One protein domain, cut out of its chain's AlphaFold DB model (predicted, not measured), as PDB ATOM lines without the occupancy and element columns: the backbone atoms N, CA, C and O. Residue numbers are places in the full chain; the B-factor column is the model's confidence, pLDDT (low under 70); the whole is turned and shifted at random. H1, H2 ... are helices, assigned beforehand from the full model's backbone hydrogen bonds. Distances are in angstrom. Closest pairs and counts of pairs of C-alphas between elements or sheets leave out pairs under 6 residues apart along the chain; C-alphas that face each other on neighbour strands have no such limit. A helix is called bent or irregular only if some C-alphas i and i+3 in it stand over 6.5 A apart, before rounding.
ATOM      1  N   ASN A   2     151.088 121.742 164.622       75.44
ATOM      2  CA  ASN A   2     152.383 122.115 165.181       75.44
ATOM      3  C   ASN A   2     152.488 121.554 166.612       75.44
ATOM      4  O   ASN A   2     151.648 121.863 167.456       75.44
ATOM      5  N   VAL A   3     153.491 120.709 166.870       77.69
ATOM      6  CA  VAL A   3     153.679 120.006 168.155       77.69
ATOM      7  C   VAL A   3     154.016 120.977 169.297       77.69
ATOM      8  O   VAL A   3     153.790 120.665 170.464       77.69
ATOM      9  N   TYR A   4     154.514 122.173 168.974       80.69
ATOM     10  CA  TYR A   4     154.962 123.169 169.948       80.69
ATOM     11  C   TYR A   4     153.869 124.164 170.360       80.69
ATOM     12  O   TYR A   4     154.034 124.867 171.354       80.69
ATOM     13  N   SER A   5     152.732 124.199 169.655       77.50
ATOM     14  CA  SER A   5     151.664 125.193 169.865       77.50
ATOM     15  C   SER A   5     151.118 125.213 171.303       77.50
ATOM     16  O   SER A   5     150.790 126.270 171.830       77.50
ATOM     17  N   SER A   6     151.081 124.064 171.986       80.50
ATOM     18  CA  SER A   6     150.605 123.967 173.372       80.50
ATOM     19  C   SER A   6     151.687 124.177 174.439       80.50
ATOM     20  O   SER A   6     151.368 124.122 175.625       80.50
ATOM     21  N   LYS A   7     152.961 124.353 174.057       81.19
ATOM     22  CA  LYS A   7     154.085 124.415 175.010       81.19
ATOM     23  C   LYS A   7     154.319 125.806 175.594       81.19
ATOM     24  O   LYS A   7     154.867 125.918 176.687       81.19
ATOM     25  N   PHE A   8     153.899 126.850 174.890       85.88
ATOM     26  CA  PHE A   8     154.130 128.235 175.285       85.88
ATOM     27  C   PHE A   8     152.814 128.866 175.723       85.88
ATOM     28  O   PHE A   8     151.818 128.834 174.998       85.88
ATOM     29  N   ARG A   9     152.788 129.404 176.941       84.31
ATOM     30  CA  ARG A   9     151.599 130.030 177.516       84.31
ATOM     31  C   ARG A   9     152.010 131.218 178.381       84.31
ATOM     32  O   ARG A   9     153.044 131.171 179.040       84.31
ATOM     33  N   HIS A  10     151.187 132.263 178.380       81.19
ATOM     34  CA  HIS A  10     151.442 133.503 179.123       81.19
ATOM     35  C   HIS A  10     151.401 133.332 180.652       81.19
ATOM     36  O   HIS A  10     151.948 134.159 181.372       81.19
ATOM     37  N   ASP A  11     150.733 132.288 181.152       81.31
ATOM     38  CA  ASP A  11     150.616 131.953 182.577       81.31
ATOM     39  C   ASP A  11     151.867 131.254 183.143       81.31
ATOM     40  O   ASP A  11     151.984 131.094 184.356       81.31
ATOM     41  N   MET A  12     152.803 130.853 182.281       82.75
ATOM     42  CA  MET A  12     154.022 130.112 182.617       82.75
ATOM     43  C   MET A  12     155.273 130.923 182.250       82.75
ATOM     44  O   MET A  12     155.203 131.896 181.499       82.75
ATOM     45  N   ASP A  13     156.446 130.490 182.724       88.81
ATOM     46  CA  ASP A  13     157.730 131.030 182.256       88.81
ATOM     47  C   ASP A  13     158.029 130.544 180.825       88.81
ATOM     48  O   ASP A  13     158.779 129.594 180.581       88.81
ATOM     49  N   TYR A  14     157.380 131.191 179.856       88.38
ATOM     50  CA  TYR A  14     157.469 130.870 178.434       88.38
ATOM     51  C   TYR A  14     158.881 131.075 177.869       88.38
ATOM     52  O   TYR A  14     159.261 130.394 176.915       88.38
ATOM     53  N   LYS A  15     159.678 131.972 178.464       90.25
ATOM     54  CA  LYS A  15     161.066 132.227 178.056       90.25
ATOM     55  C   LYS A  15     161.972 131.070 178.462       90.25
ATOM     56  O   LYS A  15     162.767 130.612 177.641       90.25
ATOM     57  N   ALA A  16     161.826 130.574 179.691       91.31
ATOM     58  CA  ALA A  16     162.533 129.377 180.136       91.31
ATOM     59  C   ALA A  16     162.119 128.144 179.319       91.31
ATOM     60  O   ALA A  16     162.984 127.434 178.812       91.31
ATOM     61  N   ALA A  17     160.814 127.951 179.089       91.25
ATOM     62  CA  ALA A  17     160.311 126.842 178.276       91.25
ATOM     63  C   ALA A  17     160.869 126.865 176.842       91.25
ATOM     64  O   ALA A  17     161.284 125.832 176.319       91.25
ATOM     65  N   PHE A  18     160.930 128.041 176.208       92.38
ATOM     66  CA  PHE A  18     161.533 128.187 174.883       92.38
ATOM     67  C   PHE A  18     163.015 127.809 174.894       92.38
ATOM     68  O   PHE A  18     163.455 127.028 174.055       92.38
ATOM     69  N   LYS A  19     163.772 128.292 175.882       93.50
ATOM     70  CA  LYS A  19     165.197 127.978 176.028       93.50
ATOM     71  C   LYS A  19     165.466 126.482 176.214       93.50
ATOM     72  O   LYS A  19     166.415 125.947 175.632       93.50
ATOM     73  N   ASP A  20     164.644 125.804 177.005       93.00
ATOM     74  CA  ASP A  20     164.775 124.365 177.240       93.00
ATOM     75  C   ASP A  20     164.502 123.562 175.964       93.00
ATOM     76  O   ASP A  20     165.251 122.639 175.633       93.00
ATOM     77  N   GLU A  21     163.485 123.953 175.195       92.94
ATOM     78  CA  GLU A  21     163.162 123.324 173.913       92.94
ATOM     79  C   GLU A  21     164.237 123.581 172.849       92.94
ATOM     80  O   GLU A  21     164.630 122.649 172.147       92.94
ATOM     81  N   VAL A  22     164.780 124.800 172.763       93.50
ATOM     82  CA  VAL A  22     165.924 125.122 171.890       93.50
ATOM     83  C   VAL A  22     167.131 124.258 172.266       93.50
ATOM     84  O   VAL A  22     167.732 123.608 171.407       93.50
ATOM     85  N   SER A  23     167.439 124.159 173.560       93.88
ATOM     86  CA  SER A  23     168.533 123.322 174.066       93.88
ATOM     87  C   SER A  23     168.331 121.836 173.748       93.88
ATOM     88  O   SER A  23     169.293 121.125 173.443       93.88
ATOM     89  N   LEU A  24     167.092 121.341 173.817       92.75
ATOM     90  CA  LEU A  24     166.741 119.969 173.451       92.75
ATOM     91  C   LEU A  24     166.889 119.737 171.943       92.75
ATOM     92  O   LEU A  24     167.443 118.718 171.525       92.75
ATOM     93  N   LEU A  25     166.432 120.691 171.133       92.00
ATOM     94  CA  LEU A  25     166.510 120.628 169.679       92.00
ATOM     95  C   LEU A  25     167.966 120.564 169.204       92.00
ATOM     96  O   LEU A  25     168.308 119.705 168.394       92.00
ATOM     97  N   ILE A  26     168.834 121.406 169.771       91.50
ATOM     98  CA  ILE A  26     170.261 121.478 169.423       91.50
ATOM     99  C   ILE A  26     170.999 120.173 169.744       91.50
ATOM    100  O   ILE A  26     171.897 119.766 169.003       91.50
ATOM    101  N   LYS A  27     170.617 119.484 170.826       91.69
ATOM    102  CA  LYS A  27     171.199 118.180 171.186       91.69
ATOM    103  C   LYS A  27     170.900 117.100 170.145       91.69
ATOM    104  O   LYS A  27     171.715 116.195 169.956       91.69
ATOM    105  N   ASN A  28     169.766 117.194 169.456       89.44
ATOM    106  CA  ASN A  28     169.381 116.235 168.431       89.44
ATOM    107  C   ASN A  28     170.044 116.586 167.098       89.44
ATOM    108  O   ASN A  28     169.819 117.652 166.536       89.44
ATOM    109  N   LYS A  29     170.837 115.676 166.532       84.19
ATOM    110  CA  LYS A  29     171.438 115.871 165.203       84.19
ATOM    111  C   LYS A  29     170.493 115.368 164.117       84.19
ATOM    112  O   LYS A  29     170.512 114.190 163.774       84.19
ATOM    113  N   MET A  30     169.659 116.264 163.599       90.06
ATOM    114  CA  MET A  30     168.731 115.966 162.505       90.06
ATOM    115  C   MET A  30     169.280 116.438 161.147       90.06
ATOM    116  O   MET A  30     170.086 117.367 161.105       90.06
ATOM    117  N   PRO A  31     168.824 115.858 160.021       91.06
ATOM    118  CA  PRO A  31     169.154 116.362 158.688       91.06
ATOM    119  C   PRO A  31     168.643 117.795 158.463       91.06
ATOM    120  O   PRO A  31     167.605 118.179 159.004       91.06
ATOM    121  N   LEU A  32     169.325 118.573 157.613       89.44
ATOM    122  CA  LEU A  32     169.029 119.996 157.363       89.44
ATOM    123  C   LEU A  32     167.538 120.319 157.110       89.44
ATOM    124  O   LEU A  32     167.028 121.208 157.791       89.44
ATOM    125  N   PRO A  33     166.794 119.603 156.239       92.19
ATOM    126  CA  PRO A  33     165.383 119.925 155.997       92.19
ATOM    127  C   PRO A  33     164.514 119.799 157.255       92.19
ATOM    128  O   PRO A  33     163.587 120.577 157.468       92.19
ATOM    129  N   TRP A  34     164.841 118.833 158.115       92.31
ATOM    130  CA  TRP A  34     164.135 118.592 159.369       92.31
ATOM    131  C   TRP A  34     164.501 119.632 160.424       92.31
ATOM    132  O   TRP A  34     163.627 120.064 161.169       92.31
ATOM    133  N   ARG A  35     165.764 120.081 160.453       93.44
ATOM    134  CA  ARG A  35     166.206 121.180 161.323       93.44
ATOM    135  C   ARG A  35     165.489 122.480 160.990       93.44
ATOM    136  O   ARG A  35     164.935 123.090 161.894       93.44
ATOM    137  N   ILE A  36     165.446 122.858 159.711       93.62
ATOM    138  CA  ILE A  36     164.752 124.073 159.253       93.62
ATOM    139  C   ILE A  36     163.283 124.027 159.670       93.62
ATOM    140  O   ILE A  36     162.790 124.970 160.281       93.62
ATOM    141  N   LYS A  37     162.609 122.903 159.408       93.81
ATOM    142  CA  LYS A  37     161.207 122.735 159.785       93.81
ATOM    143  C   LYS A  37     160.997 122.819 161.297       93.81
ATOM    144  O   LYS A  37     160.090 123.506 161.738       93.81
ATOM    145  N   ALA A  38     161.836 122.157 162.092       93.00
ATOM    146  CA  ALA A  38     161.707 122.181 163.546       93.00
ATOM    147  C   ALA A  38     161.950 123.581 164.135       93.00
ATOM    148  O   ALA A  38     161.238 123.979 165.052       93.00
ATOM    149  N   VAL A  39     162.922 124.324 163.591       93.56
ATOM    150  CA  VAL A  39     163.184 125.725 163.952       93.56
ATOM    151  C   VAL A  39     161.984 126.602 163.597       93.56
ATOM    152  O   VAL A  39     161.562 127.403 164.418       93.56
ATOM    153  N   GLN A  40     161.406 126.424 162.410       94.00
ATOM    154  CA  GLN A  40     160.217 127.166 162.001       94.00
ATOM    155  C   GLN A  40     159.010 126.840 162.894       94.00
ATOM    156  O   GLN A  40     158.368 127.744 163.417       94.00
ATOM    157  N   ASP A  41     158.746 125.556 163.142       93.81
ATOM    158  CA  ASP A  41     157.624 125.114 163.971       93.81
ATOM    159  C   ASP A  41     157.731 125.677 165.406       93.81
ATOM    160  O   ASP A  41     156.733 126.137 165.965       93.81
ATOM    161  N   ILE A  42     158.926 125.685 166.014       93.25
ATOM    162  CA  ILE A  42     159.101 126.223 167.374       93.25
ATOM    163  C   ILE A  42     158.981 127.754 167.414       93.25
ATOM    164  O   ILE A  42     158.369 128.284 168.345       93.25
ATOM    165  N   THR A  43     159.510 128.476 166.416       93.31
ATOM    166  CA  THR A  43     159.394 129.943 166.360       93.31
ATOM    167  C   THR A  43     157.966 130.384 166.084       93.31
ATOM    168  O   THR A  43     157.474 131.284 166.761       93.31
ATOM    169  N   ASP A  44     157.281 129.720 165.152       93.00
ATOM    170  CA  ASP A  44     155.899 130.034 164.799       93.00
ATOM    171  C   ASP A  44     154.986 129.787 166.005       93.00
ATOM    172  O   ASP A  44     154.200 130.657 166.370       93.00
ATOM    173  N   ALA A  45     155.165 128.669 166.719       92.19
ATOM    174  CA  ALA A  45     154.411 128.394 167.942       92.19
ATOM    175  C   ALA A  45     154.640 129.447 169.039       92.19
ATOM    176  O   ALA A  45     153.695 129.828 169.737       92.19
ATOM    177  N   TYR A  46     155.877 129.920 169.215       91.88
ATOM    178  CA  TYR A  46     156.191 130.956 170.199       91.88
ATOM    179  C   TYR A  46     155.526 132.291 169.836       91.88
ATOM    180  O   TYR A  46     154.895 132.926 170.681       91.88
ATOM    181  N   VAL A  47     155.602 132.698 168.567       91.88
ATOM    182  CA  VAL A  47     155.009 133.956 168.095       91.88
ATOM    183  C   VAL A  47     153.480 133.892 168.101       91.88
ATOM    184  O   VAL A  47     152.837 134.854 168.514       91.88
ATOM    185  N   GLU A  48     152.870 132.773 167.710       91.25
ATOM    186  CA  GLU A  48     151.410 132.605 167.737       91.25
ATOM    187  C   GLU A  48     150.838 132.680 169.160       91.25
ATOM    188  O   GLU A  48     149.779 133.274 169.378       91.25
ATOM    189  N   SER A  49     151.539 132.091 170.131       88.69
ATOM    190  CA  SER A  49     151.083 132.003 171.523       88.69
ATOM    191  C   SER A  49     151.368 133.262 172.337       88.69
ATOM    192  O   SER A  49     150.496 133.693 173.093       88.69
ATOM    193  N   ILE A  50     152.562 133.846 172.196       88.94
ATOM    194  CA  ILE A  50     153.029 134.980 173.007       88.94
ATOM    195  C   ILE A  50     152.827 136.320 172.288       88.94
ATOM    196  O   ILE A  50     152.605 137.338 172.934       88.94
ATOM    197  N   LYS A  51     152.846 136.333 170.947       88.31
ATOM    198  CA  LYS A  51     152.828 137.549 170.106       88.31
ATOM    199  C   LYS A  51     154.006 138.501 170.349       88.31
ATOM    200  O   LYS A  51     153.962 139.657 169.934       88.31
ATOM    201  N   GLU A  52     155.072 138.002 170.971       88.31
ATOM    202  CA  GLU A  52     156.344 138.698 171.159       88.31
ATOM    203  C   GLU A  52     157.459 138.001 170.377       88.31
ATOM    204  O   GLU A  52     157.361 136.825 170.016       88.31
ATOM    205  N   LEU A  53     158.553 138.727 170.146       88.12
ATOM    206  CA  LEU A  53     159.761 138.148 169.571       88.12
ATOM    207  C   LEU A  53     160.532 137.353 170.642       88.12
ATOM    208  O   LEU A  53     160.659 137.820 171.778       88.12
ATOM    209  N   PRO A  54     161.055 136.161 170.305       88.44
ATOM    210  CA  PRO A  54     161.918 135.399 171.202       88.44
ATOM    211  C   PRO A  54     163.268 136.100 171.420       88.44
ATOM    212  O   PRO A  54     163.660 136.993 170.667       88.44
ATOM    213  N   ASP A  55     163.991 135.685 172.462       92.06
ATOM    214  CA  ASP A  55     165.289 136.271 172.807       92.06
ATOM    215  C   ASP A  55     166.323 136.110 171.677       92.06
ATOM    216  O   ASP A  55     166.453 135.048 171.060       92.06
ATOM    217  N   SER A  56     167.113 137.160 171.451       92.62
ATOM    218  CA  SER A  56     168.119 137.219 170.382       92.62
ATOM    219  C   SER A  56     169.192 136.135 170.530       92.62
ATOM    220  O   SER A  56     169.641 135.547 169.542       92.62
ATOM    221  N   ASN A  57     169.571 135.804 171.770       93.31
ATOM    222  CA  ASN A  57     170.549 134.744 172.019       93.31
ATOM    223  C   ASN A  57     170.024 133.382 171.549       93.31
ATOM    224  O   ASN A  57     170.748 132.630 170.904       93.31
ATOM    225  N   GLN A  58     168.746 133.091 171.807       92.62
ATOM    226  CA  GLN A  58     168.121 131.828 171.407       92.62
ATOM    227  C   GLN A  58     167.966 131.728 169.885       92.62
ATOM    228  O   GLN A  58     168.224 130.680 169.296       92.62
ATOM    229  N   LEU A  59     167.636 132.838 169.219       94.31
ATOM    230  CA  LEU A  59     167.629 132.906 167.756       94.31
ATOM    231  C   LEU A  59     169.020 132.664 167.158       94.31
ATOM    232  O   LEU A  59     169.149 131.978 166.145       94.31
ATOM    233  N   THR A  60     170.064 133.180 167.806       94.38
ATOM    234  CA  THR A  60     171.455 132.957 167.391       94.38
ATOM    235  C   THR A  60     171.836 131.480 167.517       94.38
ATOM    236  O   THR A  60     172.465 130.921 166.618       94.38
ATOM    237  N   GLU A  61     171.415 130.810 168.592       93.75
ATOM    238  CA  GLU A  61     171.625 129.371 168.777       93.75
ATOM    239  C   GLU A  61     170.897 128.536 167.710       93.75
ATOM    240  O   GLU A  61     171.499 127.629 167.129       93.75
ATOM    241  N   LEU A  62     169.648 128.877 167.374       94.62
ATOM    242  CA  LEU A  62     168.895 128.217 166.298       94.62
ATOM    243  C   LEU A  62     169.530 128.445 164.916       94.62
ATOM    244  O   LEU A  62     169.609 127.516 164.111       94.62
ATOM    245  N   ALA A  63     170.038 129.649 164.647       93.88
ATOM    246  CA  ALA A  63     170.756 129.947 163.409       93.88
ATOM    247  C   ALA A  63     172.047 129.120 163.293       93.88
ATOM    248  O   ALA A  63     172.286 128.475 162.268       93.88
ATOM    249  N   ASN A  64     172.840 129.062 164.367       92.44
ATOM    250  CA  ASN A  64     174.027 128.209 164.438       92.44
ATOM    251  C   ASN A  64     173.669 126.732 164.233       92.44
ATOM    252  O   ASN A  64     174.396 126.006 163.556       92.44
ATOM    253  N   TYR A  65     172.536 126.289 164.777       93.44
ATOM    254  CA  TYR A  65     172.059 124.923 164.615       93.44
ATOM    255  C   TYR A  65     171.712 124.578 163.167       93.44
ATOM    256  O   TYR A  65     172.053 123.482 162.731       93.44
ATOM    257  N   ILE A  66     171.104 125.485 162.395       92.44
ATOM    258  CA  ILE A  66     170.854 125.278 160.956       92.44
ATOM    259  C   ILE A  66     172.184 125.197 160.194       92.44
ATOM    260  O   ILE A  66     172.408 124.260 159.424       92.44
ATOM    261  N   LEU A  67     173.088 126.140 160.467       90.06
ATOM    262  CA  LEU A  67     174.355 126.313 159.750       90.06
ATOM    263  C   LEU A  67     175.467 125.355 160.193       90.06
ATOM    264  O   LEU A  67     176.549 125.366 159.610       90.06
ATOM    265  N   MET A  68     175.228 124.516 161.204       90.00
ATOM    266  CA  MET A  68     176.256 123.661 161.805       90.00
ATOM    267  C   MET A  68     177.016 122.823 160.767       90.00
ATOM    268  O   MET A  68     178.233 122.701 160.869       90.00
ATOM    269  N   ASP A  69     176.328 122.277 159.762       85.44
ATOM    270  CA  ASP A  69     176.959 121.404 158.763       85.44
ATOM    271  C   ASP A  69     177.824 122.206 157.783       85.44
ATOM    272  O   ASP A  69     178.938 121.791 157.456       85.44
ATOM    273  N   ASP A  70     177.357 123.387 157.378       81.62
ATOM    274  CA  ASP A  70     178.084 124.276 156.468       81.62
ATOM    275  C   ASP A  70     179.337 124.851 157.136       81.62
ATOM    276  O   ASP A  70     180.408 124.919 156.525       81.62
ATOM    277  N   LEU A  71     179.223 125.203 158.419       83.12
ATOM    278  CA  LEU A  71     180.334 125.689 159.234       83.12
ATOM    279  C   LEU A  71     181.323 124.570 159.593       83.12
ATOM    280  O   LEU A  71     182.531 124.810 159.639       83.12
TER     281      LEU A  71
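This is residues 2 to 71 of the 130 residues of an uncharacterized protein of Desulfofarcimen acetoxidans (strain ATCC 49208 / DSM 771 / KCTC 5769 / VKM B-1644 / 5575) (UniProt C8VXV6). Three helices, H1, H2 and H3, lie nearly parallel in line as a small up-and-down bundle, each running against the one before it, with their centres at the corners of a triangle. H3 is shifted lengthwise, so that the first part of H2 meets it, and a stretch with no named element, residues 2 to 13, leads into H1. The printed part has 70 residues with three named helices, in the order H1, H2, H3, and no named strand; the class is all helix, with 49 residues in helices. It is compact, with a radius of gyration of the C-alphas of 11.7 A, and elongated, spanning 38 by 23 by 18 A.

After residues 2 to 13 comes H1, residues 14 to 27, and then H2, residues 32 to 50, which runs the opposite way at a shallow tilt of 5 degrees. These two are close but not clearly touching, and their closest C-alphas, those of Phe 18 and Tyr 46, are 7.6 A apart. H3, residues 56 to 71, touches both. It touches H1 with residues 58 to 65 alone; the closest C-alphas are those of Ile 26 and Tyr 65, 6.2 A apart. H1 and H3 run the same way at a shallow tilt of 12 degrees. H2 and H3 form a helical hairpin, running opposite ways at a shallow tilt of 9 degrees. Here residues 32 to 39 of H2 touch residues 62 to 66 of H3, and the closest C-alphas are those of Arg 35 and Ile 66, 6.2 A apart. H3 has a kink of 40 degrees near residue 65, and it is irregular: C-alphas 66 and 69 are 7.6 A apart. In H1 and H2 every O i to N i+4 pair is within hydrogen-bond range; in H3 it is 10 of 12.

H1 begins at C-alpha 14, at (157.469, 130.870, 178.434), and measures 20.1 A from first to last C-alpha. H2, the longest helix with 19 residues, measures 26.9 A and begins at C-alpha 32, at (169.029, 119.996, 157.363). H3 measures 20.2 A and ends at C-alpha 71, at (180.334, 125.689, 159.234).

The two C-alphas farthest apart are those of Asp 11 and Asp 70, at 38.7 A. The printed part has no cut. The links from H1 to H2, 4 residues, and from H2 to H3, 5 residues, are tight. The mean pLDDT of the printed part is 89.7, and no printed residue is under 70.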